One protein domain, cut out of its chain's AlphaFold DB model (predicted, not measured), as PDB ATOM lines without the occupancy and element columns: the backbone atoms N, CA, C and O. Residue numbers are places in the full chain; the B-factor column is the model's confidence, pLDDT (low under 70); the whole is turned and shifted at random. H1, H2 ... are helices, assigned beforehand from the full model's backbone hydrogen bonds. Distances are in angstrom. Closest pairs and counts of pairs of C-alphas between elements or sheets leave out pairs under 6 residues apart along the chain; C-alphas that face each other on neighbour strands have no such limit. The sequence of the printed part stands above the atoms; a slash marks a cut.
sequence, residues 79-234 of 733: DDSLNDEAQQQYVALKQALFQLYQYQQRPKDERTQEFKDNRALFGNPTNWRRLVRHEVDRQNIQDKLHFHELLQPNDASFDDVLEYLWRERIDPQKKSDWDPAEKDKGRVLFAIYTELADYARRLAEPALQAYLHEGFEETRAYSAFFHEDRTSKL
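Overview. This is residues 79 to 234 of the 733 residues of an uncharacterized protein of Catalinimonas alkaloidigena (UniProt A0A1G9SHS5). One long helix, H1, is the spine of the domain, and shorter helices are set along it: on one side H8 makes a corner at its first residues, H5 and H6 cross it and H4 packs on it about perpendicular, while H7 packs on another side. H2 and H3 make a small head beyond the last residues of H1, H3 packing on H4. The printed part has 156 residues with eight named helices, H1 to H8 in chain order, and no named strand; the class is all helix. It is compact, with a radius of gyration of the C-alphas of 16.7 A and spans of 49 by 37 by 26 A.

Arrangement. H1, residues 79 to 105, is the hub, touching five other helices. H2, residues 108 to 117, is close to H1 but not clearly touching: the closest C-alphas, of Tyr 103 and Arg 111, are 7.7 A apart. H3, residues 128 to 132, touches H2, closest at the C-alphas of Arg 111 and Val 132, 6.1 A. H4, residues 141 to 147, touches H3, closest at the C-alphas of Leu 131 and Lys 144, 5.2 A. H4 also touches H1, at residues 96 to 100 of H1 alone, about perpendicular at 86 degrees; the closest C-alphas, of Leu 100 and Leu 145, are 6.9 A apart. H5, residues 156 to 169, touches H1 with residues 157 to 161 alone, about perpendicular at 79 degrees, closest at the C-alphas of Ala 86 and Val 161, 6.2 A. H6, residues 182 to 199, touches H1 with residues 189 to 197 alone, only just about perpendicular at 73 degrees; the C-alphas of Leu 97 and Tyr 193 are closest, 5.9 A. H7, residues 205 to 213, touches residues 91 to 95 of H1 alone at a steep tilt of 43 degrees, opposite ways, closest at the C-alphas of Val 91 and His 213, 5.6 A. H8, residues 222 to 233, touches H1 with residues 222 to 223 alone; the closest C-alphas, of Asn 83 and Tyr 222, are 5.6 A apart. Every O i to N i+4 pair is within hydrogen-bond range in H1, H2, H3, H4 and H7; the counts are 9 of 10 in H5, 13 of 14 in H6 and 7 of 8 in H8.

Along the chain. H1 begins at C-alpha 79 (-0.867, 22.070, -21.542) and is 38.9 A long. H6 is 25.7 A and H5 20.6 A. H8 is 16.5 A long and ends at C-alpha 233 (3.317, 16.381, -4.090).

Size, cuts and confidence. The C-alphas farthest apart, of Asp 109 and Leu 234, are 50.4 A apart. The printed part has no cut. The link from H5 to H6, residues 170 to 181, is long. Confidence is under 70 at residues 79 to 80, 153 to 155, 175 to 180 and 218 to 219.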
ATOM      1  N   ASP A  79       0.212  21.403 -22.296       69.50
ATOM      2  CA  ASP A  79      -0.867  22.070 -21.542       69.50
ATOM      3  C   ASP A  79      -2.223  22.114 -22.268       69.50
ATOM      4  O   ASP A  79      -3.249  21.900 -21.624       69.50
ATOM      5  N   ASP A  80      -2.243  22.336 -23.586       68.38
ATOM      6  CA  ASP A  80      -3.475  22.297 -24.388       68.38
ATOM      7  C   ASP A  80      -4.058  20.868 -24.398       68.38
ATOM      8  O   ASP A  80      -5.174  20.629 -23.938       68.38
ATOM      9  N   SER A  81      -3.238  19.888 -24.795       78.12
ATOM     10  CA  SER A  81      -3.597  18.464 -24.836       78.12
ATOM     11  C   SER A  81      -3.960  17.861 -23.473       78.12
ATOM     12  O   SER A  81      -4.765  16.941 -23.436       78.12
ATOM     13  N   LEU A  82      -3.434  18.376 -22.354       82.06
ATOM     14  CA  LEU A  82      -3.837  17.955 -21.005       82.06
ATOM     15  C   LEU A  82      -5.286  18.355 -20.701       82.06
ATOM     16  O   LEU A  82      -5.995  17.615 -20.022       82.06
ATOM     17  N   ASN A  83      -5.737  19.513 -21.196       86.38
ATOM     18  CA  ASN A  83      -7.138  19.908 -21.081       86.38
ATOM     19  C   ASN A  83      -8.015  19.078 -22.034       86.38
ATOM     20  O   ASN A  83      -9.049  18.578 -21.595       86.38
ATOM     21  N   ASP A  84      -7.582  18.856 -23.280       82.81
ATOM     22  CA  ASP A  84      -8.310  18.022 -24.252       82.81
ATOM     23  C   ASP A  84      -8.471  16.565 -23.773       82.81
ATOM     24  O   ASP A  84      -9.562  16.001 -23.864       82.81
ATOM     25  N   GLU A  85      -7.408  15.949 -23.240       86.12
ATOM     26  CA  GLU A  85      -7.418  14.584 -22.695       86.12
ATOM     27  C   GLU A  85      -8.345  14.488 -21.477       86.12
ATOM     28  O   GLU A  85      -9.199  13.603 -21.417       86.12
ATOM     29  N   ALA A  86      -8.252  15.435 -20.539       90.94
ATOM     30  CA  ALA A  86      -9.119  15.468 -19.365       90.94
ATOM     31  C   ALA A  86     -10.595  15.700 -19.725       90.94
ATOM     32  O   ALA A  86     -11.479  15.103 -19.106       90.94
ATOM     33  N   GLN A  87     -10.890  16.529 -20.733       91.06
ATOM     34  CA  GLN A  87     -12.250  16.692 -21.251       91.06
ATOM     35  C   GLN A  87     -12.755  15.393 -21.895       91.06
ATOM     36  O   GLN A  87     -13.871  14.969 -21.593       91.06
ATOM     37  N   GLN A  88     -11.938  14.716 -22.709       89.00
ATOM     38  CA  GLN A  88     -12.286  13.424 -23.314       89.00
ATOM     39  C   GLN A  88     -12.529  12.338 -22.256       89.00
ATOM     40  O   GLN A  88     -13.543  11.641 -22.319       89.00
ATOM     41  N   GLN A  89     -11.675  12.240 -21.232       91.81
ATOM     42  CA  GLN A  89     -11.873  11.326 -20.104       91.81
ATOM     43  C   GLN A  89     -13.112  11.682 -19.273       91.81
ATOM     44  O   GLN A  89     -13.825  10.782 -18.832       91.81
ATOM     45  N   TYR A  90     -13.434  12.967 -19.091       94.25
ATOM     46  CA  TYR A  90     -14.659  13.375 -18.398       94.25
ATOM     47  C   TYR A  90     -15.931  13.071 -19.210       94.25
ATOM     48  O   TYR A  90     -16.932  12.632 -18.639       94.25
ATOM     49  N   VAL A  91     -15.894  13.223 -20.537       93.38
ATOM     50  CA  VAL A  91     -16.963  12.782 -21.452       93.38
ATOM     51  C   VAL A  91     -17.138  11.263 -21.382       93.38
ATOM     52  O   VAL A  91     -18.256  10.790 -21.166       93.38
ATOM     53  N   ALA A  92     -16.051  10.491 -21.468       90.75
ATOM     54  CA  ALA A  92     -16.082   9.034 -21.323       90.75
ATOM     55  C   ALA A  92     -16.632   8.607 -19.949       90.75
ATOM     56  O   ALA A  92     -17.503   7.740 -19.870       90.75
ATOM     57  N   LEU A  93     -16.224   9.279 -18.867       94.94
ATOM     58  CA  LEU A  93     -16.753   9.062 -17.521       94.94
ATOM     59  C   LEU A  93     -18.259   9.363 -17.435       94.94
ATOM     60  O   LEU A  93     -19.003   8.574 -16.852       94.94
ATOM     61  N   LYS A  94     -18.745  10.462 -18.030       95.69
ATOM     62  CA  LYS A  94     -20.188  10.755 -18.094       95.69
ATOM     63  C   LYS A  94     -20.945   9.684 -18.880       95.69
ATOM     64  O   LYS A  94     -22.005   9.250 -18.433       95.69
ATOM     65  N   GLN A  95     -20.398   9.195 -19.992       94.75
ATOM     66  CA  GLN A  95     -20.994   8.101 -20.768       94.75
ATOM     67  C   GLN A  95     -21.037   6.785 -19.970       94.75
ATOM     68  O   GLN A  95     -22.088   6.144 -19.918       94.75
ATOM     69  N   ALA A  96     -19.958   6.419 -19.274       95.25
ATOM     70  CA  ALA A  96     -19.897   5.256 -18.385       95.25
ATOM     71  C   ALA A  96     -20.917   5.352 -17.232       95.25
ATOM     72  O   ALA A  96     -21.664   4.409 -16.958       95.25
ATOM     73  N   LEU A  97     -21.016   6.519 -16.586       96.75
ATOM     74  CA  LEU A  97     -21.999   6.775 -15.531       96.75
ATOM     75  C   LEU A  97     -23.443   6.773 -16.055       96.75
ATOM     76  O   LEU A  97     -24.339   6.321 -15.340       96.75
ATOM     77  N   PHE A  98     -23.685   7.210 -17.297       97.38
ATOM     78  CA  PHE A  98     -25.002   7.130 -17.933       97.38
ATOM     79  C   PHE A  98     -25.398   5.695 -18.283       97.38
ATOM     80  O   PHE A  98     -26.530   5.305 -18.008       97.38
ATOM     81  N   GLN A  99     -24.476   4.881 -18.800       95.38
ATOM     82  CA  GLN A  99     -24.724   3.458 -19.050       95.38
ATOM     83  C   GLN A  99     -25.010   2.706 -17.738       95.38
ATOM     84  O   GLN A  99     -25.981   1.950 -17.657       95.38
ATOM     85  N   LEU A 100     -24.267   2.999 -16.661       96.81
ATOM     86  CA  LEU A 100     -24.588   2.491 -15.324       96.81
ATOM     87  C   LEU A 100     -25.964   2.979 -14.833       96.81
ATOM     88  O   LEU A 100     -26.719   2.192 -14.262       96.81
ATOM     89  N   TYR A 101     -26.325   4.246 -15.057       97.62
ATOM     90  CA  TYR A 101     -27.648   4.772 -14.705       97.62
ATOM     91  C   TYR A 101     -28.768   4.049 -15.466       97.62
ATOM     92  O   TYR A 101     -29.724   3.589 -14.840       97.62
ATOM     93  N   GLN A 102     -28.629   3.874 -16.783       96.31
ATOM     94  CA  GLN A 102     -29.569   3.131 -17.628       96.31
ATOM     95  C   GLN A 102     -29.729   1.678 -17.160       96.31
ATOM     96  O   GLN A 102     -30.856   1.211 -16.998       96.31
ATOM     97  N   TYR A 103     -28.624   0.982 -16.860       95.38
ATOM     98  CA  TYR A 103     -28.659  -0.356 -16.264       95.38
ATOM     99  C   TYR A 103     -29.432  -0.360 -14.936       95.38
ATOM    100  O   TYR A 103     -30.266  -1.228 -14.696       95.38
ATOM    101  N   GLN A 104     -29.221   0.638 -14.078       96.50
ATOM    102  CA  GLN A 104     -29.865   0.716 -12.764       96.50
ATOM    103  C   GLN A 104     -31.347   1.125 -12.821       96.50
ATOM    104  O   GLN A 104     -32.077   0.809 -11.881       96.50
ATOM    105  N   GLN A 105     -31.824   1.725 -13.918       96.94
ATOM    106  CA  GLN A 105     -33.263   1.885 -14.174       96.94
ATOM    107  C   GLN A 105     -33.961   0.558 -14.531       96.94
ATOM    108  O   GLN A 105     -35.177   0.458 -14.367       96.94
ATOM    109  N   ARG A 106     -33.229  -0.483 -14.962       96.50
ATOM    110  CA  ARG A 106     -33.813  -1.818 -15.189       96.50
ATOM    111  C   ARG A 106     -34.288  -2.431 -13.857       96.50
ATOM    112  O   ARG A 106     -33.572  -2.322 -12.849       96.50
ATOM    113  N   PRO A 107     -35.450  -3.111 -13.818       97.19
ATOM    114  CA  PRO A 107     -35.910  -3.889 -12.670       97.19
ATOM    115  C   PRO A 107     -34.848  -4.815 -12.060       97.19
ATOM    116  O   PRO A 107     -34.003  -5.399 -12.741       97.19
ATOM    117  N   LYS A 108     -34.902  -4.979 -10.731       96.81
ATOM    118  CA  LYS A 108     -33.902  -5.747  -9.963       96.81
ATOM    119  C   LYS A 108     -33.872  -7.237 -10.328       96.81
ATOM    120  O   LYS A 108     -32.834  -7.878 -10.144       96.81
ATOM    121  N   ASP A 109     -34.967  -7.778 -10.856       96.56
ATOM    122  CA  ASP A 109     -35.053  -9.170 -11.299       96.56
ATOM    123  C   ASP A 109     -34.507  -9.379 -12.717       96.56
ATOM    124  O   ASP A 109     -33.750 -10.327 -12.908       96.56
ATOM    125  N   GLU A 110     -34.749  -8.454 -13.657       95.12
ATOM    126  CA  GLU A 110     -34.099  -8.444 -14.981       95.12
ATOM    127  C   GLU A 110     -32.575  -8.414 -14.837       95.12
ATOM    128  O   GLU A 110     -31.891  -9.319 -15.306       95.12
ATOM    129  N   ARG A 111     -32.048  -7.456 -14.060       95.31
ATOM    130  CA  ARG A 111     -30.612  -7.372 -13.738       95.31
ATOM    131  C   ARG A 111     -30.069  -8.643 -13.086       95.31
ATOM    132  O   ARG A 111     -28.950  -9.069 -13.366       95.31
ATOM    133  N   THR A 112     -30.856  -9.260 -12.199       95.19
ATOM    134  CA  THR A 112     -30.492 -10.541 -11.572       95.19
ATOM    135  C   THR A 112     -30.411 -11.665 -12.600       95.19
ATOM    136  O   THR A 112     -29.575 -12.555 -12.448       95.19
ATOM    137  N   GLN A 113     -31.288 -11.663 -13.600       92.50
ATOM    138  CA  GLN A 113     -31.358 -12.690 -14.629       92.50
ATOM    139  C   GLN A 113     -30.211 -12.529 -15.636       92.50
ATOM    140  O   GLN A 113     -29.423 -13.456 -15.795       92.50
ATOM    141  N   GLU A 114     -29.999 -11.311 -16.134       89.56
ATOM    142  CA  GLU A 114     -28.865 -10.905 -16.976       89.56
ATOM    143  C   GLU A 114     -27.501 -11.336 -16.399       89.56
ATOM    144  O   GLU A 114     -26.651 -11.843 -17.132       89.56
ATOM    145  N   PHE A 115     -27.300 -11.221 -15.078       90.38
ATOM    146  CA  PHE A 115     -26.089 -11.725 -14.415       90.38
ATOM    147  C   PHE A 115     -26.004 -13.260 -14.336       90.38
ATOM    148  O   PHE A 115     -24.905 -13.805 -14.417       90.38
ATOM    149  N   LYS A 116     -27.119 -13.982 -14.146       90.69
ATOM    150  CA  LYS A 116     -27.101 -15.461 -14.125       90.69
ATOM    151  C   LYS A 116     -26.751 -16.023 -15.497       90.69
ATOM    152  O   LYS A 116     -25.976 -16.972 -15.571       90.69
ATOM    153  N   ASP A 117     -27.346 -15.454 -16.539       87.94
ATOM    154  CA  ASP A 117     -27.247 -15.971 -17.902       87.94
ATOM    155  C   ASP A 117     -25.840 -15.717 -18.460       87.94
ATOM    156  O   ASP A 117     -25.211 -16.622 -19.006       87.94
ATOM    157  N   ASN A 118     -25.269 -14.545 -18.165       83.25
ATOM    158  CA  ASN A 118     -23.890 -14.183 -18.507       83.25
ATOM    159  C   ASN A 118     -22.856 -14.559 -17.425       83.25
ATOM    160  O   ASN A 118     -21.727 -14.066 -17.439       83.25
ATOM    161  N   ARG A 119     -23.188 -15.451 -16.479       85.06
ATOM    162  CA  ARG A 119     -22.290 -15.837 -15.367       85.06
ATOM    163  C   ARG A 119     -20.996 -16.526 -15.825       85.06
ATOM    164  O   ARG A 119     -20.035 -16.588 -15.067       85.06
ATOM    165  N   ALA A 120     -20.960 -17.053 -17.048       76.19
ATOM    166  CA  ALA A 120     -19.726 -17.558 -17.648       76.19
ATOM    167  C   ALA A 120     -18.742 -16.423 -18.001       76.19
ATOM    168  O   ALA A 120     -17.542 -16.599 -17.818       76.19
ATOM    169  N   LEU A 121     -19.255 -15.269 -18.445       71.06
ATOM    170  CA  LEU A 121     -18.473 -14.090 -18.835       71.06
ATOM    171  C   LEU A 121     -18.018 -13.305 -17.598       71.06
ATOM    172  O   LEU A 121     -16.827 -13.131 -17.369       71.06
ATOM    173  N   PHE A 122     -18.958 -12.940 -16.720       73.31
ATOM    174  CA  PHE A 122     -18.673 -12.191 -15.486       73.31
ATOM    175  C   PHE A 122     -17.926 -12.996 -14.405       73.31
ATOM    176  O   PHE A 122     -17.656 -12.481 -13.317       73.31
ATOM    177  N   GLY A 123     -17.650 -14.280 -14.646       76.88
ATOM    178  CA  GLY A 123     -17.093 -15.196 -13.657       76.88
ATOM    179  C   GLY A 123     -17.991 -15.384 -12.425       76.88
ATOM    180  O   GLY A 123     -19.221 -15.325 -12.475       76.88
ATOM    181  N   ASN A 124     -17.374 -15.640 -11.267       78.69
ATOM    182  CA  ASN A 124     -18.094 -15.933 -10.022       78.69
ATOM    183  C   ASN A 124     -17.755 -14.951  -8.876       78.69
ATOM    184  O   ASN A 124     -17.274 -15.392  -7.826       78.69
ATOM    185  N   PRO A 125     -17.979 -13.630  -9.040       80.88
ATOM    186  CA  PRO A 125     -17.648 -12.637  -8.026       80.88
ATOM    187  C   PRO A 125     -18.473 -12.860  -6.753       80.88
ATOM    188  O   PRO A 125     -19.708 -12.836  -6.759       80.88
ATOM    189  N   THR A 126     -17.777 -13.031  -5.629       79.88
ATOM    190  CA  THR A 126     -18.358 -13.307  -4.301       79.88
ATOM    191  C   THR A 126     -19.397 -12.268  -3.868       79.88
ATOM    192  O   THR A 126     -20.352 -12.601  -3.167       79.88
ATOM    193  N   ASN A 127     -19.254 -11.028  -4.345       89.12
ATOM    194  CA  ASN A 127     -20.097  -9.887  -4.003       89.12
ATOM    195  C   ASN A 127     -21.180  -9.546  -5.049       89.12
ATOM    196  O   ASN A 127     -21.785  -8.480  -4.940       89.12
ATOM    197  N   TRP A 128     -21.483 -10.411  -6.031       91.25
ATOM    198  CA  TRP A 128     -22.377 -10.087  -7.167       91.25
ATOM    199  C   TRP A 128     -23.707  -9.408  -6.794       91.25
ATOM    200  O   TRP A 128     -24.183  -8.537  -7.513       91.25
ATOM    201  N   ARG A 129     -24.301  -9.739  -5.638       93.56
ATOM    202  CA  ARG A 129     -25.554  -9.119  -5.162       93.56
ATOM    203  C   ARG A 129     -25.427  -7.599  -4.968       93.56
ATOM    204  O   ARG A 129     -26.370  -6.878  -5.286       93.56
ATOM    205  N   ARG A 130     -24.270  -7.116  -4.502       93.56
ATOM    206  CA  ARG A 130     -23.939  -5.686  -4.362       93.56
ATOM    207  C   ARG A 130     -23.783  -5.018  -5.730       93.56
ATOM    208  O   ARG A 130     -24.314  -3.930  -5.932       93.56
ATOM    209  N   LEU A 131     -23.147  -5.699  -6.683       91.88
ATOM    210  CA  LEU A 131     -22.953  -5.216  -8.059       91.88
ATOM    211  C   LEU A 131     -24.300  -5.082  -8.793       91.88
ATOM    212  O   LEU A 131     -24.648  -4.022  -9.308       91.88
ATOM    213  N   VAL A 132     -25.121  -6.128  -8.727       92.75
ATOM    214  CA  VAL A 132     -26.317  -6.300  -9.562       92.75
ATOM    215  C   VAL A 132     -27.588  -5.714  -8.934       92.75
ATOM    216  O   VAL A 132     -28.318  -4.968  -9.587       92.75
ATOM    217  N   ARG A 133     -27.883  -6.045  -7.665       94.25
ATOM    218  CA  ARG A 133     -29.206  -5.811  -7.041       94.25
ATOM    219  C   ARG A 133     -29.304  -4.544  -6.203       94.25
ATOM    220  O   ARG A 133     -30.396  -3.990  -6.074       94.25
ATOM    221  N   HIS A 134     -28.206  -4.136  -5.572       96.56
ATOM    222  CA  HIS A 134     -28.192  -2.918  -4.765       96.56
ATOM    223  C   HIS A 134     -28.239  -1.699  -5.696       96.56
ATOM    224  O   HIS A 134     -27.708  -1.744  -6.810       96.56
ATOM    225  N   GLU A 135     -28.860  -0.618  -5.235       96.75
ATOM    226  CA  GLU A 135     -28.757   0.690  -5.889       96.75
ATOM    227  C   GLU A 135     -27.308   1.197  -5.862       96.75
ATOM    228  O   GLU A 135     -26.456   0.667  -5.143       96.75
ATOM    229  N   VAL A 136     -27.003   2.190  -6.694       97.25
ATOM    230  CA  VAL A 136     -25.670   2.800  -6.728       97.25
ATOM    231  C   VAL A 136     -25.461   3.625  -5.466       97.25
ATOM    232  O   VAL A 136     -26.319   4.418  -5.090       97.25
ATOM    233  N   ASP A 137     -24.312   3.441  -4.825       97.06
ATOM    234  CA  ASP A 137     -23.874   4.241  -3.692       97.06
ATOM    235  C   ASP A 137     -22.360   4.508  -3.763       97.06
ATOM    236  O   ASP A 137     -21.607   3.835  -4.472       97.06
ATOM    237  N   ARG A 138     -21.904   5.485  -2.975       95.06
ATOM    238  CA  ARG A 138     -20.496   5.906  -2.858       95.06
ATOM    239  C   ARG A 138     -19.494   4.833  -2.395       95.06
ATOM    240  O   ARG A 138     -18.314   5.139  -2.280       95.06
ATOM    241  N   GLN A 139     -19.942   3.637  -2.016       94.62
ATOM    242  CA  GLN A 139     -19.087   2.498  -1.667       94.62
ATOM    243  C   GLN A 139     -19.040   1.451  -2.781       94.62
ATOM    244  O   GLN A 139     -18.079   0.692  -2.824       94.62
ATOM    245  N   ASN A 140     -20.077   1.369  -3.621       95.38
ATOM    246  CA  ASN A 140     -20.263   0.293  -4.595       95.38
ATOM    247  C   ASN A 140     -20.151   0.731  -6.067       95.38
ATOM    248  O   ASN A 140     -20.093  -0.123  -6.952       95.38
ATOM    249  N   ILE A 141     -20.121   2.040  -6.342       96.44
ATOM    250  CA  ILE A 141     -20.153   2.575  -7.708       96.44
ATOM    251  C   ILE A 141     -18.939   2.160  -8.550       96.44
ATOM    252  O   ILE A 141     -19.112   1.789  -9.706       96.44
ATOM    253  N   GLN A 142     -17.736   2.130  -7.968       93.50
ATOM    254  CA  GLN A 142     -16.527   1.659  -8.654       93.50
ATOM    255  C   GLN A 142     -16.601   0.164  -8.965       93.50
ATOM    256  O   GLN A 142     -16.344  -0.223 -10.103       93.50
ATOM    257  N   ASP A 143     -17.037  -0.663  -8.001       92.06
ATOM    258  CA  ASP A 143     -17.223  -2.098  -8.242       92.06
ATOM    259  C   ASP A 143     -18.178  -2.339  -9.422       92.06
ATOM    260  O   ASP A 143     -17.961  -3.251 -10.212       92.06
ATOM    261  N   LYS A 144     -19.246  -1.531  -9.535       94.94
ATOM    262  CA  LYS A 144     -20.234  -1.614 -10.623       94.94
ATOM    263  C   LYS A 144     -19.655  -1.169 -11.963       94.94
ATOM    264  O   LYS A 144     -19.862  -1.859 -12.952       94.94
ATOM    265  N   LEU A 145     -18.940  -0.043 -12.002       93.06
ATOM    266  CA  LEU A 145     -18.319   0.472 -13.229       93.06
ATOM    267  C   LEU A 145     -17.295  -0.523 -13.790       93.06
ATOM    268  O   LEU A 145     -17.328  -0.813 -14.982       93.06
ATOM    269  N   HIS A 146     -16.466  -1.109 -12.923       89.38
ATOM    270  CA  HIS A 146     -15.494  -2.129 -13.314       89.38
ATOM    271  C   HIS A 146     -16.164  -3.462 -13.699       89.38
ATOM    272  O   HIS A 146     -15.743  -4.090 -14.665       89.38
ATOM    273  N   PHE A 147     -17.227  -3.880 -12.998       86.19
ATOM    274  CA  PHE A 147     -18.013  -5.084 -13.317       86.19
ATOM    275  C   PHE A 147     -18.714  -5.023 -14.685       86.19
ATOM    276  O   PHE A 147     -18.947  -6.062 -15.294       86.19
ATOM    277  N   HIS A 148     -19.050  -3.823 -15.158       84.00
ATOM    278  CA  HIS A 148     -19.604  -3.595 -16.493       84.00
ATOM    279  C   HIS A 148     -18.537  -3.212 -17.537       84.00
ATOM    280  O   HIS A 148     -18.902  -2.849 -18.649       84.00
ATOM    281  N   GLU A 149     -17.246  -3.243 -17.178       85.81
ATOM    282  CA  GLU A 149     -16.101  -2.872 -18.036       85.81
ATOM    283  C   GLU A 149     -16.169  -1.440 -18.618       85.81
ATOM    284  O   GLU A 149     -15.437  -1.084 -19.537       85.81
ATOM    285  N   LEU A 150     -16.999  -0.571 -18.022       82.94
ATOM    286  CA  LEU A 150     -17.270   0.797 -18.493       82.94
ATOM    287  C   LEU A 150     -16.128   1.783 -18.205       82.94
ATOM    288  O   LEU A 150     -16.169   2.923 -18.660       82.94
ATOM    289  N   LEU A 151     -15.145   1.365 -17.409       80.69
ATOM    290  CA  LEU A 151     -13.938   2.110 -17.072       80.69
ATOM    291  C   LEU A 151     -12.770   1.135 -16.960       80.69
ATOM    292  O   LEU A 151     -12.848   0.162 -16.207       80.69
ATOM    293  N   GLN A 152     -11.676   1.436 -17.657       75.44
ATOM    294  CA  GLN A 152     -10.401   0.744 -17.500       75.44
ATOM    295  C   GLN A 152      -9.529   1.558 -16.526       75.44
ATOM    296  O   GLN A 152      -9.081   2.646 -16.880       75.44
ATOM    297  N   PRO A 153      -9.292   1.094 -15.285       59.44
ATOM    298  CA  PRO A 153      -8.694   1.915 -14.223       59.44
ATOM    299  C   PRO A 153      -7.165   2.087 -14.328       59.44
ATOM    300  O   PRO A 153      -6.527   2.446 -13.341       59.44
ATOM    301  N   ASN A 154      -6.566   1.798 -15.489       59.62
ATOM    302  CA  ASN A 154      -5.113   1.810 -15.691       59.62
ATOM    303  C   ASN A 154      -4.579   3.124 -16.290       59.62
ATOM    304  O   ASN A 154      -3.370   3.355 -16.230       59.62
ATOM    305  N   ASP A 155      -5.443   3.985 -16.838       69.00
ATOM    306  CA  ASP A 155      -5.034   5.299 -17.344       69.00
ATOM    307  C   ASP A 155      -4.707   6.231 -16.173       69.00
ATOM    308  O   ASP A 155      -5.586   6.643 -15.413       69.00
ATOM    309  N   ALA A 156      -3.428   6.579 -16.019       72.06
ATOM    310  CA  ALA A 156      -2.942   7.357 -14.878       72.06
ATOM    311  C   ALA A 156      -3.590   8.752 -14.758       72.06
ATOM    312  O   ALA A 156      -3.694   9.287 -13.655       72.06
ATOM    313  N   SER A 157      -4.048   9.324 -15.873       83.06
ATOM    314  CA  SER A 157      -4.781  10.591 -15.932       83.06
ATOM    315  C   SER A 157      -6.205  10.501 -15.367       83.06
ATOM    316  O   SER A 157      -6.694  11.497 -14.837       83.06
ATOM    317  N   PHE A 158      -6.848   9.325 -15.358       88.75
ATOM    318  CA  PHE A 158      -8.213   9.175 -14.835       88.75
ATOM    319  C   PHE A 158      -8.309   9.494 -13.333       88.75
ATOM    320  O   PHE A 158      -9.251  10.154 -12.888       88.75
ATOM    321  N   ASP A 159      -7.319   9.066 -12.544       90.06
ATOM    322  CA  ASP A 159      -7.267   9.350 -11.105       90.06
ATOM    323  C   ASP A 159      -7.013  10.841 -10.816       90.06
ATOM    324  O   ASP A 159      -7.604  11.385  -9.878       90.06
ATOM    325  N   ASP A 160      -6.212  11.520 -11.645       89.56
ATOM    326  CA  ASP A 160      -5.995  12.971 -11.558       89.56
ATOM    327  C   ASP A 160      -7.252  13.760 -12.002       89.56
ATOM    328  O   ASP A 160      -7.583  14.786 -11.404       89.56
ATOM    329  N   VAL A 161      -8.027  13.262 -12.976       92.38
ATOM    330  CA  VAL A 161      -9.345  13.820 -13.352       92.38
ATOM    331  C   VAL A 161     -10.371  13.640 -12.225       92.38
ATOM    332  O   VAL A 161     -11.121  14.572 -11.924       92.38
ATOM    333  N   LEU A 162     -10.395  12.492 -11.538       92.50
ATOM    334  CA  LEU A 162     -11.224  12.327 -10.336       92.50
ATOM    335  C   LEU A 162     -10.767  13.237  -9.188       92.50
ATOM    336  O   LEU A 162     -11.614  13.758  -8.460       92.50
ATOM    337  N   GLU A 163      -9.460  13.464  -9.029       90.44
ATOM    338  CA  GLU A 163      -8.932  14.414  -8.050       90.44
ATOM    339  C   GLU A 163      -9.388  15.852  -8.342       90.44
ATOM    340  O   GLU A 163      -9.886  16.542  -7.446       90.44
ATOM    341  N   TYR A 164      -9.269  16.290  -9.597       91.81
ATOM    342  CA  TYR A 164      -9.743  17.593 -10.055       91.81
ATOM    343  C   TYR A 164     -11.223  17.802  -9.716       91.81
ATOM    344  O   TYR A 164     -11.597  18.779  -9.063       91.81
ATOM    345  N   LEU A 165     -12.061  16.832 -10.092       91.69
ATOM    346  CA  LEU A 165     -13.504  16.876  -9.871       91.69
ATOM    347  C   LEU A 165     -13.869  16.823  -8.378       91.69
ATOM    348  O   LEU A 165     -14.847  17.457  -7.981       91.69
ATOM    349  N   TRP A 166     -13.086  16.144  -7.528       90.44
ATOM    350  CA  TRP A 166     -13.243  16.246  -6.072       90.44
ATOM    351  C   TRP A 166     -12.990  17.673  -5.575       90.44
ATOM    352  O   TRP A 166     -13.815  18.222  -4.837       90.44
ATOM    353  N   ARG A 167     -11.844  18.261  -5.948       87.69
ATOM    354  CA  ARG A 167     -11.425  19.573  -5.440       87.69
ATOM    355  C   ARG A 167     -12.367  20.682  -5.918       87.69
ATOM    356  O   ARG A 167     -12.776  21.489  -5.097       87.69
ATOM    357  N   GLU A 168     -12.780  20.697  -7.186       88.44
ATOM    358  CA  GLU A 168     -13.694  21.735  -7.694       88.44
ATOM    359  C   GLU A 168     -15.157  21.531  -7.239       88.44
ATOM    360  O   GLU A 168     -15.829  22.513  -6.923       88.44
ATOM    361  N   ARG A 169     -15.679  20.288  -7.176       86.62
ATOM    362  CA  ARG A 169     -17.124  20.042  -6.933       86.62
ATOM    363  C   ARG A 169     -17.511  19.619  -5.511       86.62
ATOM    364  O   ARG A 169     -18.673  19.795  -5.152       86.62
ATOM    365  N   ILE A 170     -16.611  19.029  -4.718       86.75
ATOM    366  CA  ILE A 170     -16.964  18.422  -3.414       86.75
ATOM    367  C   ILE A 170     -16.314  19.135  -2.228       86.75
ATOM    368  O   ILE A 170     -17.008  19.414  -1.250       86.75
ATOM    369  N   ASP A 171     -15.013  19.428  -2.280       85.00
ATOM    370  CA  ASP A 171     -14.315  20.098  -1.171       85.00
ATOM    371  C   ASP A 171     -13.219  21.075  -1.654       85.00
ATOM    372  O   ASP A 171     -12.025  20.759  -1.582       85.00
ATOM    373  N   PRO A 172     -13.599  22.292  -2.099       82.69
ATOM    374  CA  PRO A 172     -12.652  23.312  -2.569       82.69
ATOM    375  C   PRO A 172     -11.726  23.895  -1.491       82.69
ATOM    376  O   PRO A 172     -10.848  24.702  -1.805       82.69
ATOM    377  N   GLN A 173     -11.917  23.545  -0.214       80.88
ATOM    378  CA  GLN A 173     -11.123  24.083   0.898       80.88
ATOM    379  C   GLN A 173     -10.042  23.102   1.384       80.88
ATOM    380  O   GLN A 173      -9.017  23.530   1.925       80.88
ATOM    381  N   LYS A 174     -10.220  21.794   1.168       74.25
ATOM    382  CA  LYS A 174      -9.299  20.741   1.620       74.25
ATOM    383  C   LYS A 174      -8.053  20.624   0.732       74.25
ATOM    384  O   LYS A 174      -7.934  19.741  -0.109       74.25
ATOM    385  N   LYS A 175      -7.053  21.465   1.014       65.94
ATOM    386  CA  LYS A 175      -5.686  21.390   0.451       65.94
ATOM    387  C   LYS A 175      -4.805  20.274   1.056       65.94
ATOM    388  O   LYS A 175      -3.606  20.484   1.232       65.94
ATOM    389  N   SER A 176      -5.370  19.134   1.462       58.88
ATOM    390  CA  SER A 176      -4.554  18.005   1.944       58.88
ATOM    391  C   SER A 176      -3.984  17.214   0.775       58.88
ATOM    392  O   SER A 176      -4.615  17.164  -0.279       58.88
ATOM    393  N   ASP A 177      -2.875  16.511   0.998       64.12
ATOM    394  CA  ASP A 177      -2.393  15.493   0.064       64.12
ATOM    395  C   ASP A 177      -3.537  14.502  -0.237       64.12
ATOM    396  O   ASP A 177      -4.131  13.916   0.676       64.12
ATOM    397  N   TRP A 178      -3.905  14.375  -1.511       64.38
ATOM    398  CA  TRP A 178      -4.917  13.426  -1.973       64.38
ATOM    399  C   TRP A 178      -4.246  12.071  -2.164       64.38
ATOM    400  O   TRP A 178      -3.654  11.779  -3.200       64.38
ATOM    401  N   ASP A 179      -4.322  11.262  -1.113       67.12
ATOM    402  CA  ASP A 179      -4.200   9.810  -1.190       67.12
ATOM    403  C   ASP A 179      -5.633   9.250  -1.303       67.12
ATOM    404  O   ASP A 179      -6.351   9.200  -0.292       67.12
ATOM    405  N   PRO A 180      -6.126   8.948  -2.523       64.19
ATOM    406  CA  PRO A 180      -7.529   8.629  -2.757       64.19
ATOM    407  C   PRO A 180      -7.885   7.218  -2.300       64.19
ATOM    408  O   PRO A 180      -8.106   6.307  -3.100       64.19
ATOM    409  N   ALA A 181      -8.055   7.056  -0.988       72.50
ATOM    410  CA  ALA A 181      -8.797   5.932  -0.441       72.50
ATOM    411  C   ALA A 181     -10.157   5.826  -1.159       72.50
ATOM    412  O   ALA A 181     -10.899   6.805  -1.214       72.50
ATOM    413  N   GLU A 182     -10.509   4.631  -1.647       78.88
ATOM    414  CA  GLU A 182     -11.651   4.364  -2.552       78.88
ATOM    415  C   GLU A 182     -12.966   5.075  -2.173       78.88
ATOM    416  O   GLU A 182     -13.746   5.499  -3.018       78.88
ATOM    417  N   LYS A 183     -13.196   5.281  -0.873       85.25
ATOM    418  CA  LYS A 183     -14.346   6.016  -0.321       85.25
ATOM    419  C   LYS A 183     -14.505   7.443  -0.858       85.25
ATOM    420  O   LYS A 183     -15.629   7.937  -0.830       85.25
ATOM    421  N   ASP A 184     -13.423   8.103  -1.266       87.56
ATOM    422  CA  ASP A 184     -13.451   9.465  -1.804       87.56
ATOM    423  C   ASP A 184     -13.571   9.457  -3.341       87.56
ATOM    424  O   ASP A 184     -14.420  10.185  -3.858       87.56
ATOM    425  N   LYS A 185     -12.914   8.531  -4.062       91.38
ATOM    426  CA  LYS A 185     -13.195   8.266  -5.495       91.38
ATOM    427  C   LYS A 185     -14.676   7.942  -5.723       91.38
ATOM    428  O   LYS A 185     -15.360   8.596  -6.510       91.38
ATOM    429  N   GLY A 186     -15.211   6.990  -4.958       93.19
ATOM    430  CA  GLY A 186     -16.618   6.596  -4.993       93.19
ATOM    431  C   GLY A 186     -17.594   7.727  -4.644       93.19
ATOM    432  O   GLY A 186     -18.731   7.706  -5.108       93.19
ATOM    433  N   ARG A 187     -17.175   8.754  -3.890       93.38
ATOM    434  CA  ARG A 187     -17.978   9.972  -3.662       93.38
ATOM    435  C   ARG A 187     -17.987  10.905  -4.876       93.38
ATOM    436  O   ARG A 187     -19.067  11.398  -5.185       93.38
ATOM    437  N   VAL A 188     -16.855  11.117  -5.565       94.00
ATOM    438  CA  VAL A 188     -16.802  11.896  -6.828       94.00
ATOM    439  C   VAL A 188     -17.756  11.289  -7.846       94.00
ATOM    440  O   VAL A 188     -18.687  11.941  -8.318       94.00
ATOM    441  N   LEU A 189     -17.565   9.996  -8.103       95.81
ATOM    442  CA  LEU A 189     -18.354   9.222  -9.050       95.81
ATOM    443  C   LEU A 189     -19.844   9.252  -8.684       95.81
ATOM    444  O   LEU A 189     -20.687   9.432  -9.559       95.81
ATOM    445  N   PHE A 190     -20.182   9.119  -7.395       96.81
ATOM    446  CA  PHE A 190     -21.575   9.149  -6.947       96.81
ATOM    447  C   PHE A 190     -22.216  10.539  -7.061       96.81
ATOM    448  O   PHE A 190     -23.389  10.619  -7.415       96.81
ATOM    449  N   ALA A 191     -21.473  11.626  -6.828       95.94
ATOM    450  CA  ALA A 191     -21.984  12.983  -7.026       95.94
ATOM    451  C   ALA A 191     -22.356  13.222  -8.500       95.94
ATOM    452  O   ALA A 191     -23.509  13.553  -8.793       95.94
ATOM    453  N   ILE A 192     -21.429  12.930  -9.424       95.50
ATOM    454  CA  ILE A 192     -21.654  13.046 -10.876       95.50
ATOM    455  C   ILE A 192     -22.804  12.125 -11.313       95.50
ATOM    456  O   ILE A 192     -23.671  12.544 -12.074       95.50
ATOM    457  N   TYR A 193     -22.872  10.897 -10.785       97.50
ATOM    458  CA  TYR A 193     -23.987   9.976 -11.024       97.50
ATOM    459  C   TYR A 193     -25.338  10.567 -10.595       97.50
ATOM    460  O   TYR A 193     -26.309  10.456 -11.338       97.50
ATOM    461  N   THR A 194     -25.428  11.210  -9.424       97.12
ATOM    462  CA  THR A 194     -26.688  11.814  -8.952       97.12
ATOM    463  C   THR A 194     -27.108  13.044  -9.757       97.12
ATOM    464  O   THR A 194     -28.290  13.183 -10.063       97.12
ATOM    465  N   GLU A 195     -26.154  13.885 -10.158       95.62
ATOM    466  CA  GLU A 195     -26.353  15.043 -11.040       95.62
ATOM    467  C   GLU A 195     -26.869  14.606 -12.420       95.62
ATOM    468  O   GLU A 195     -27.928  15.040 -12.878       95.62
ATOM    469  N   LEU A 196     -26.176  13.647 -13.037       96.62
ATOM    470  CA  LEU A 196     -26.526  13.041 -14.318       96.62
ATOM    471  C   LEU A 196     -27.887  12.327 -14.261       96.62
ATOM    472  O   LEU A 196     -28.705  12.479 -15.168       96.62
ATOM    473  N   ALA A 197     -28.174  11.610 -13.172       96.75
ATOM    474  CA  ALA A 197     -29.472  10.984 -12.941       96.75
ATOM    475  C   ALA A 197     -30.608  12.009 -12.788       96.75
ATOM    476  O   ALA A 197     -31.757  11.675 -13.075       96.75
ATOM    477  N   ASP A 198     -30.337  13.212 -12.273       97.38
ATOM    478  CA  ASP A 198     -31.303  14.315 -12.188       97.38
ATOM    479  C   ASP A 198     -31.515  14.974 -13.563       97.38
ATOM    480  O   ASP A 198     -32.662  15.215 -13.945       97.38
ATOM    481  N   TYR A 199     -30.453  15.193 -14.349       96.81
ATOM    482  CA  TYR A 199     -30.561  15.693 -15.726       96.81
ATOM    483  C   TYR A 199     -31.323  14.729 -16.639       96.81
ATOM    484  O   TYR A 199     -32.246  15.158 -17.333       96.81
ATOM    485  N   ALA A 200     -31.051  13.423 -16.563       96.69
ATOM    486  CA  ALA A 200     -31.774  12.389 -17.309       96.69
ATOM    487  C   ALA A 200     -33.268  12.256 -16.928       96.69
ATOM    488  O   ALA A 200     -34.015  11.544 -17.595       96.69
ATOM    489  N   ARG A 201     -33.721  12.935 -15.860       97.06
ATOM    490  CA  ARG A 201     -35.137  13.061 -15.461       97.06
ATOM    491  C   ARG A 201     -35.762  14.423 -15.801       97.06
ATOM    492  O   ARG A 201     -36.957  14.595 -15.571       97.06
ATOM    493  N   ARG A 202     -34.987  15.395 -16.303       97.50
ATOM    494  CA  ARG A 202     -35.429  16.786 -16.554       97.50
ATOM    495  C   ARG A 202     -35.233  17.262 -17.992       97.50
ATOM    496  O   ARG A 202     -36.019  18.081 -18.459       97.50
ATOM    497  N   LEU A 203     -34.179  16.806 -18.667       95.62
ATOM    498  CA  LEU A 203     -33.821  17.234 -20.018       95.62
ATOM    499  C   LEU A 203     -34.486  16.349 -21.078       95.62
ATOM    500  O   LEU A 203     -34.718  15.161 -20.861       95.62
ATOM    501  N   ALA A 204     -34.759  16.927 -22.248       95.88
ATOM    502  CA  ALA A 204     -35.113  16.158 -23.438       95.88
ATOM    503  C   ALA A 204     -33.858  15.514 -24.054       95.88
ATOM    504  O   ALA A 204     -32.769  16.080 -23.956       95.88
ATOM    505  N   GLU A 205     -34.023  14.382 -24.746       93.44
ATOM    506  CA  GLU A 205     -32.921  13.568 -25.287       93.44
ATOM    507  C   GLU A 205     -31.817  14.377 -26.010       93.44
ATOM    508  O   GLU A 205     -30.655  14.193 -25.660       93.44
ATOM    509  N   PRO A 206     -32.101  15.342 -26.916       94.56
ATOM    510  CA  PRO A 206     -31.035  16.092 -27.593       94.56
ATOM    511  C   PRO A 206     -30.197  16.966 -26.646       94.56
ATOM    512  O   PRO A 206     -29.001  17.138 -26.864       94.56
ATOM    513  N   ALA A 207     -30.808  17.502 -25.584       95.25
ATOM    514  CA  ALA A 207     -30.115  18.297 -24.571       95.25
ATOM    515  C   ALA A 207     -29.338  17.410 -23.584       95.25
ATOM    516  O   ALA A 207     -28.264  17.795 -23.130       95.25
ATOM    517  N   LEU A 208     -29.842  16.205 -23.293       95.75
ATOM    518  CA  LEU A 208     -29.112  15.207 -22.511       95.75
ATOM    519  C   LEU A 208     -27.864  14.718 -23.264       95.75
ATOM    520  O   LEU A 208     -26.789  14.668 -22.677       95.75
ATOM    521  N   GLN A 209     -27.983  14.422 -24.561       93.06
ATOM    522  CA  GLN A 209     -26.843  14.026 -25.396       93.06
ATOM    523  C   GLN A 209     -25.808  15.154 -25.524       93.06
ATOM    524  O   GLN A 209     -24.614  14.893 -25.400       93.06
ATOM    525  N   ALA A 210     -26.241  16.415 -25.673       93.56
ATOM    526  CA  ALA A 210     -25.335  17.564 -25.622       93.56
ATOM    527  C   ALA A 210     -24.556  17.621 -24.291       93.56
ATOM    528  O   ALA A 210     -23.328  17.627 -24.311       93.56
ATOM    529  N   TYR A 211     -25.248  17.539 -23.148       95.06
ATOM    530  CA  TYR A 211     -24.619  17.503 -21.820       95.06
ATOM    531  C   TYR A 211     -23.646  16.319 -21.631       95.06
ATOM    532  O   TYR A 211     -22.620  16.457 -20.963       95.06
ATOM    533  N   LEU A 212     -23.926  15.146 -22.213       93.94
ATOM    534  CA  LEU A 212     -23.022  13.990 -22.143       93.94
ATOM    535  C   LEU A 212     -21.724  14.206 -22.939       93.94
ATOM    536  O   LEU A 212     -20.680  13.724 -22.505       93.94
ATOM    537  N   HIS A 213     -21.780  14.936 -24.058       92.94
ATOM    538  CA  HIS A 213     -20.628  15.250 -24.917       92.94
ATOM    539  C   HIS A 213     -19.881  16.544 -24.552       92.94
ATOM    540  O   HIS A 213     -18.777  16.762 -25.042       92.94
ATOM    541  N   GLU A 214     -20.460  17.397 -23.712       92.94
ATOM    542  CA  GLU A 214     -19.836  18.626 -23.213       92.94
ATOM    543  C   GLU A 214     -18.620  18.338 -22.312       92.94
ATOM    544  O   GLU A 214     -18.513  17.260 -21.722       92.94
ATOM    545  N   GLY A 215     -17.704  19.297 -22.156       88.25
ATOM    546  CA  GLY A 215     -16.579  19.182 -21.225       88.25
ATOM    547  C   GLY A 215     -16.993  19.313 -19.750       88.25
ATOM    548  O   GLY A 215     -18.138  19.060 -19.361       88.25
ATOM    549  N   PHE A 216     -16.040  19.725 -18.914       85.38
ATOM    550  CA  PHE A 216     -16.326  20.403 -17.648       85.38
ATOM    551  C   PHE A 216     -16.308  21.921 -17.887       85.38
ATOM    552  O   PHE A 216     -15.507  22.406 -18.680       85.38
ATOM    553  N   GLU A 217     -17.184  22.668 -17.213       73.31
ATOM    554  CA  GLU A 217     -17.216  24.134 -17.311       73.31
ATOM    555  C   GLU A 217     -15.930  24.759 -16.734       73.31
ATOM    556  O   GLU A 217     -15.393  24.296 -15.725       73.31
ATOM    557  N   GLU A 218     -15.429  25.819 -17.373       59.19
ATOM    558  CA  GLU A 218     -14.091  26.386 -17.137       59.19
ATOM    559  C   GLU A 218     -14.003  27.302 -15.891       59.19
ATOM    560  O   GLU A 218     -13.602  28.462 -15.980       59.19
ATOM    561  N   THR A 219     -14.342  26.802 -14.693       64.62
ATOM    562  CA  THR A 219     -14.034  27.520 -13.430       64.62
ATOM    563  C   THR A 219     -12.527  27.647 -13.203       64.62
ATOM    564  O   THR A 219     -12.046  28.647 -12.662       64.62
ATOM    565  N   ARG A 220     -11.781  26.632 -13.647       79.25
ATOM    566  CA  ARG A 220     -10.324  26.529 -13.634       79.25
ATOM    567  C   ARG A 220      -9.888  25.684 -14.839       79.25
ATOM    568  O   ARG A 220     -10.606  24.781 -15.251       79.25
ATOM    569  N   ALA A 221      -8.709  25.946 -15.402       84.50
ATOM    570  CA  ALA A 221      -8.112  25.029 -16.378       84.50
ATOM    571  C   ALA A 221      -7.589  23.770 -15.663       84.50
ATOM    572  O   ALA A 221      -6.922  23.884 -14.629       84.50
ATOM    573  N   TYR A 222      -7.836  22.582 -16.222       88.19
ATOM    574  CA  TYR A 222      -7.374  21.319 -15.637       88.19
ATOM    575  C   TYR A 222      -5.845  21.265 -15.551       88.19
ATOM    576  O   TYR A 222      -5.310  20.916 -14.498       88.19
ATOM    577  N   SER A 223      -5.134  21.728 -16.588       86.12
ATOM    578  CA  SER A 223      -3.669  21.867 -16.552       86.12
ATOM    579  C   SER A 223      -3.201  22.711 -15.355       86.12
ATOM    580  O   SER A 223      -2.296  22.319 -14.620       86.12
ATOM    581  N   ALA A 224      -3.883  23.821 -15.055       88.19
ATOM    582  CA  ALA A 224      -3.564  24.664 -13.903       88.19
ATOM    583  C   ALA A 224      -3.870  24.003 -12.543       88.19
ATOM    584  O   ALA A 224      -3.275  24.400 -11.538       88.19
ATOM    585  N   PHE A 225      -4.784  23.028 -12.466       88.81
ATOM    586  CA  PHE A 225      -4.939  22.161 -11.287       88.81
ATOM    587  C   PHE A 225      -3.793  21.142 -11.202       88.81
ATOM    588  O   PHE A 225      -3.110  21.100 -10.176       88.81
ATOM    589  N   PHE A 226      -3.557  20.384 -12.277       87.94
ATOM    590  CA  PHE A 226      -2.547  19.325 -12.365       87.94
ATOM    591  C   PHE A 226      -1.162  19.858 -11.967       87.94
ATOM    592  O   PHE A 226      -0.458  19.251 -11.159       87.94
ATOM    593  N   HIS A 227      -0.817  21.068 -12.416       86.06
ATOM    594  CA  HIS A 227       0.448  21.727 -12.080       86.06
ATOM    595  C   HIS A 227       0.540  22.203 -10.621       86.06
ATOM    596  O   HIS A 227       1.612  22.069 -10.024       86.06
ATOM    597  N   GLU A 228      -0.543  22.704  -9.997       87.44
ATOM    598  CA  GLU A 228      -0.546  23.002  -8.543       87.44
ATOM    599  C   GLU A 228      -0.374  21.708  -7.746       87.44
ATOM    600  O   GLU A 228       0.417  21.667  -6.802       87.44
ATOM    601  N   ASP A 229      -1.085  20.648  -8.128       86.00
ATOM    602  CA  ASP A 229      -1.072  19.389  -7.402       86.00
ATOM    603  C   ASP A 229       0.274  18.655  -7.494       86.00
ATOM    604  O   ASP A 229       0.872  18.345  -6.459       86.00
ATOM    605  N   ARG A 230       0.809  18.453  -8.702       86.56
ATOM    606  CA  ARG A 230       2.123  17.828  -8.912       86.56
ATOM    607  C   ARG A 230       3.228  18.632  -8.211       86.56
ATOM    608  O   ARG A 230       4.124  18.048  -7.602       86.56
ATOM    609  N   THR A 231       3.113  19.964  -8.170       86.56
ATOM    610  CA  THR A 231       3.977  20.842  -7.353       86.56
ATOM    611  C   THR A 231       3.759  20.656  -5.846       86.56
ATOM    612  O   THR A 231       4.710  20.752  -5.065       86.56
ATOM    613  N   SER A 232       2.532  20.369  -5.408       84.81
ATOM    614  CA  SER A 232       2.187  20.083  -4.011       84.81
ATOM    615  C   SER A 232       2.756  18.742  -3.533       84.81
ATOM    616  O   SER A 232       3.290  18.683  -2.426       84.81
ATOM    617  N   LYS A 233       2.777  17.716  -4.392       85.44
ATOM    618  CA  LYS A 233       3.317  16.381  -4.090       85.44
ATOM    619  C   LYS A 233       4.864  16.367  -3.971       85.44
ATOM    620  O   LYS A 233       5.430  15.438  -3.399       85.44
ATOM    621  N   LEU A 234       5.575  17.421  -4.407       86.12
ATOM    622  CA  LEU A 234       7.028  17.602  -4.188       86.12
ATOM    623  C   LEU A 234       7.382  17.957  -2.728       86.12
ATOM    624  O   LEU A 234       6.655  18.688  -2.045       86.12
TER     625      LEU A 234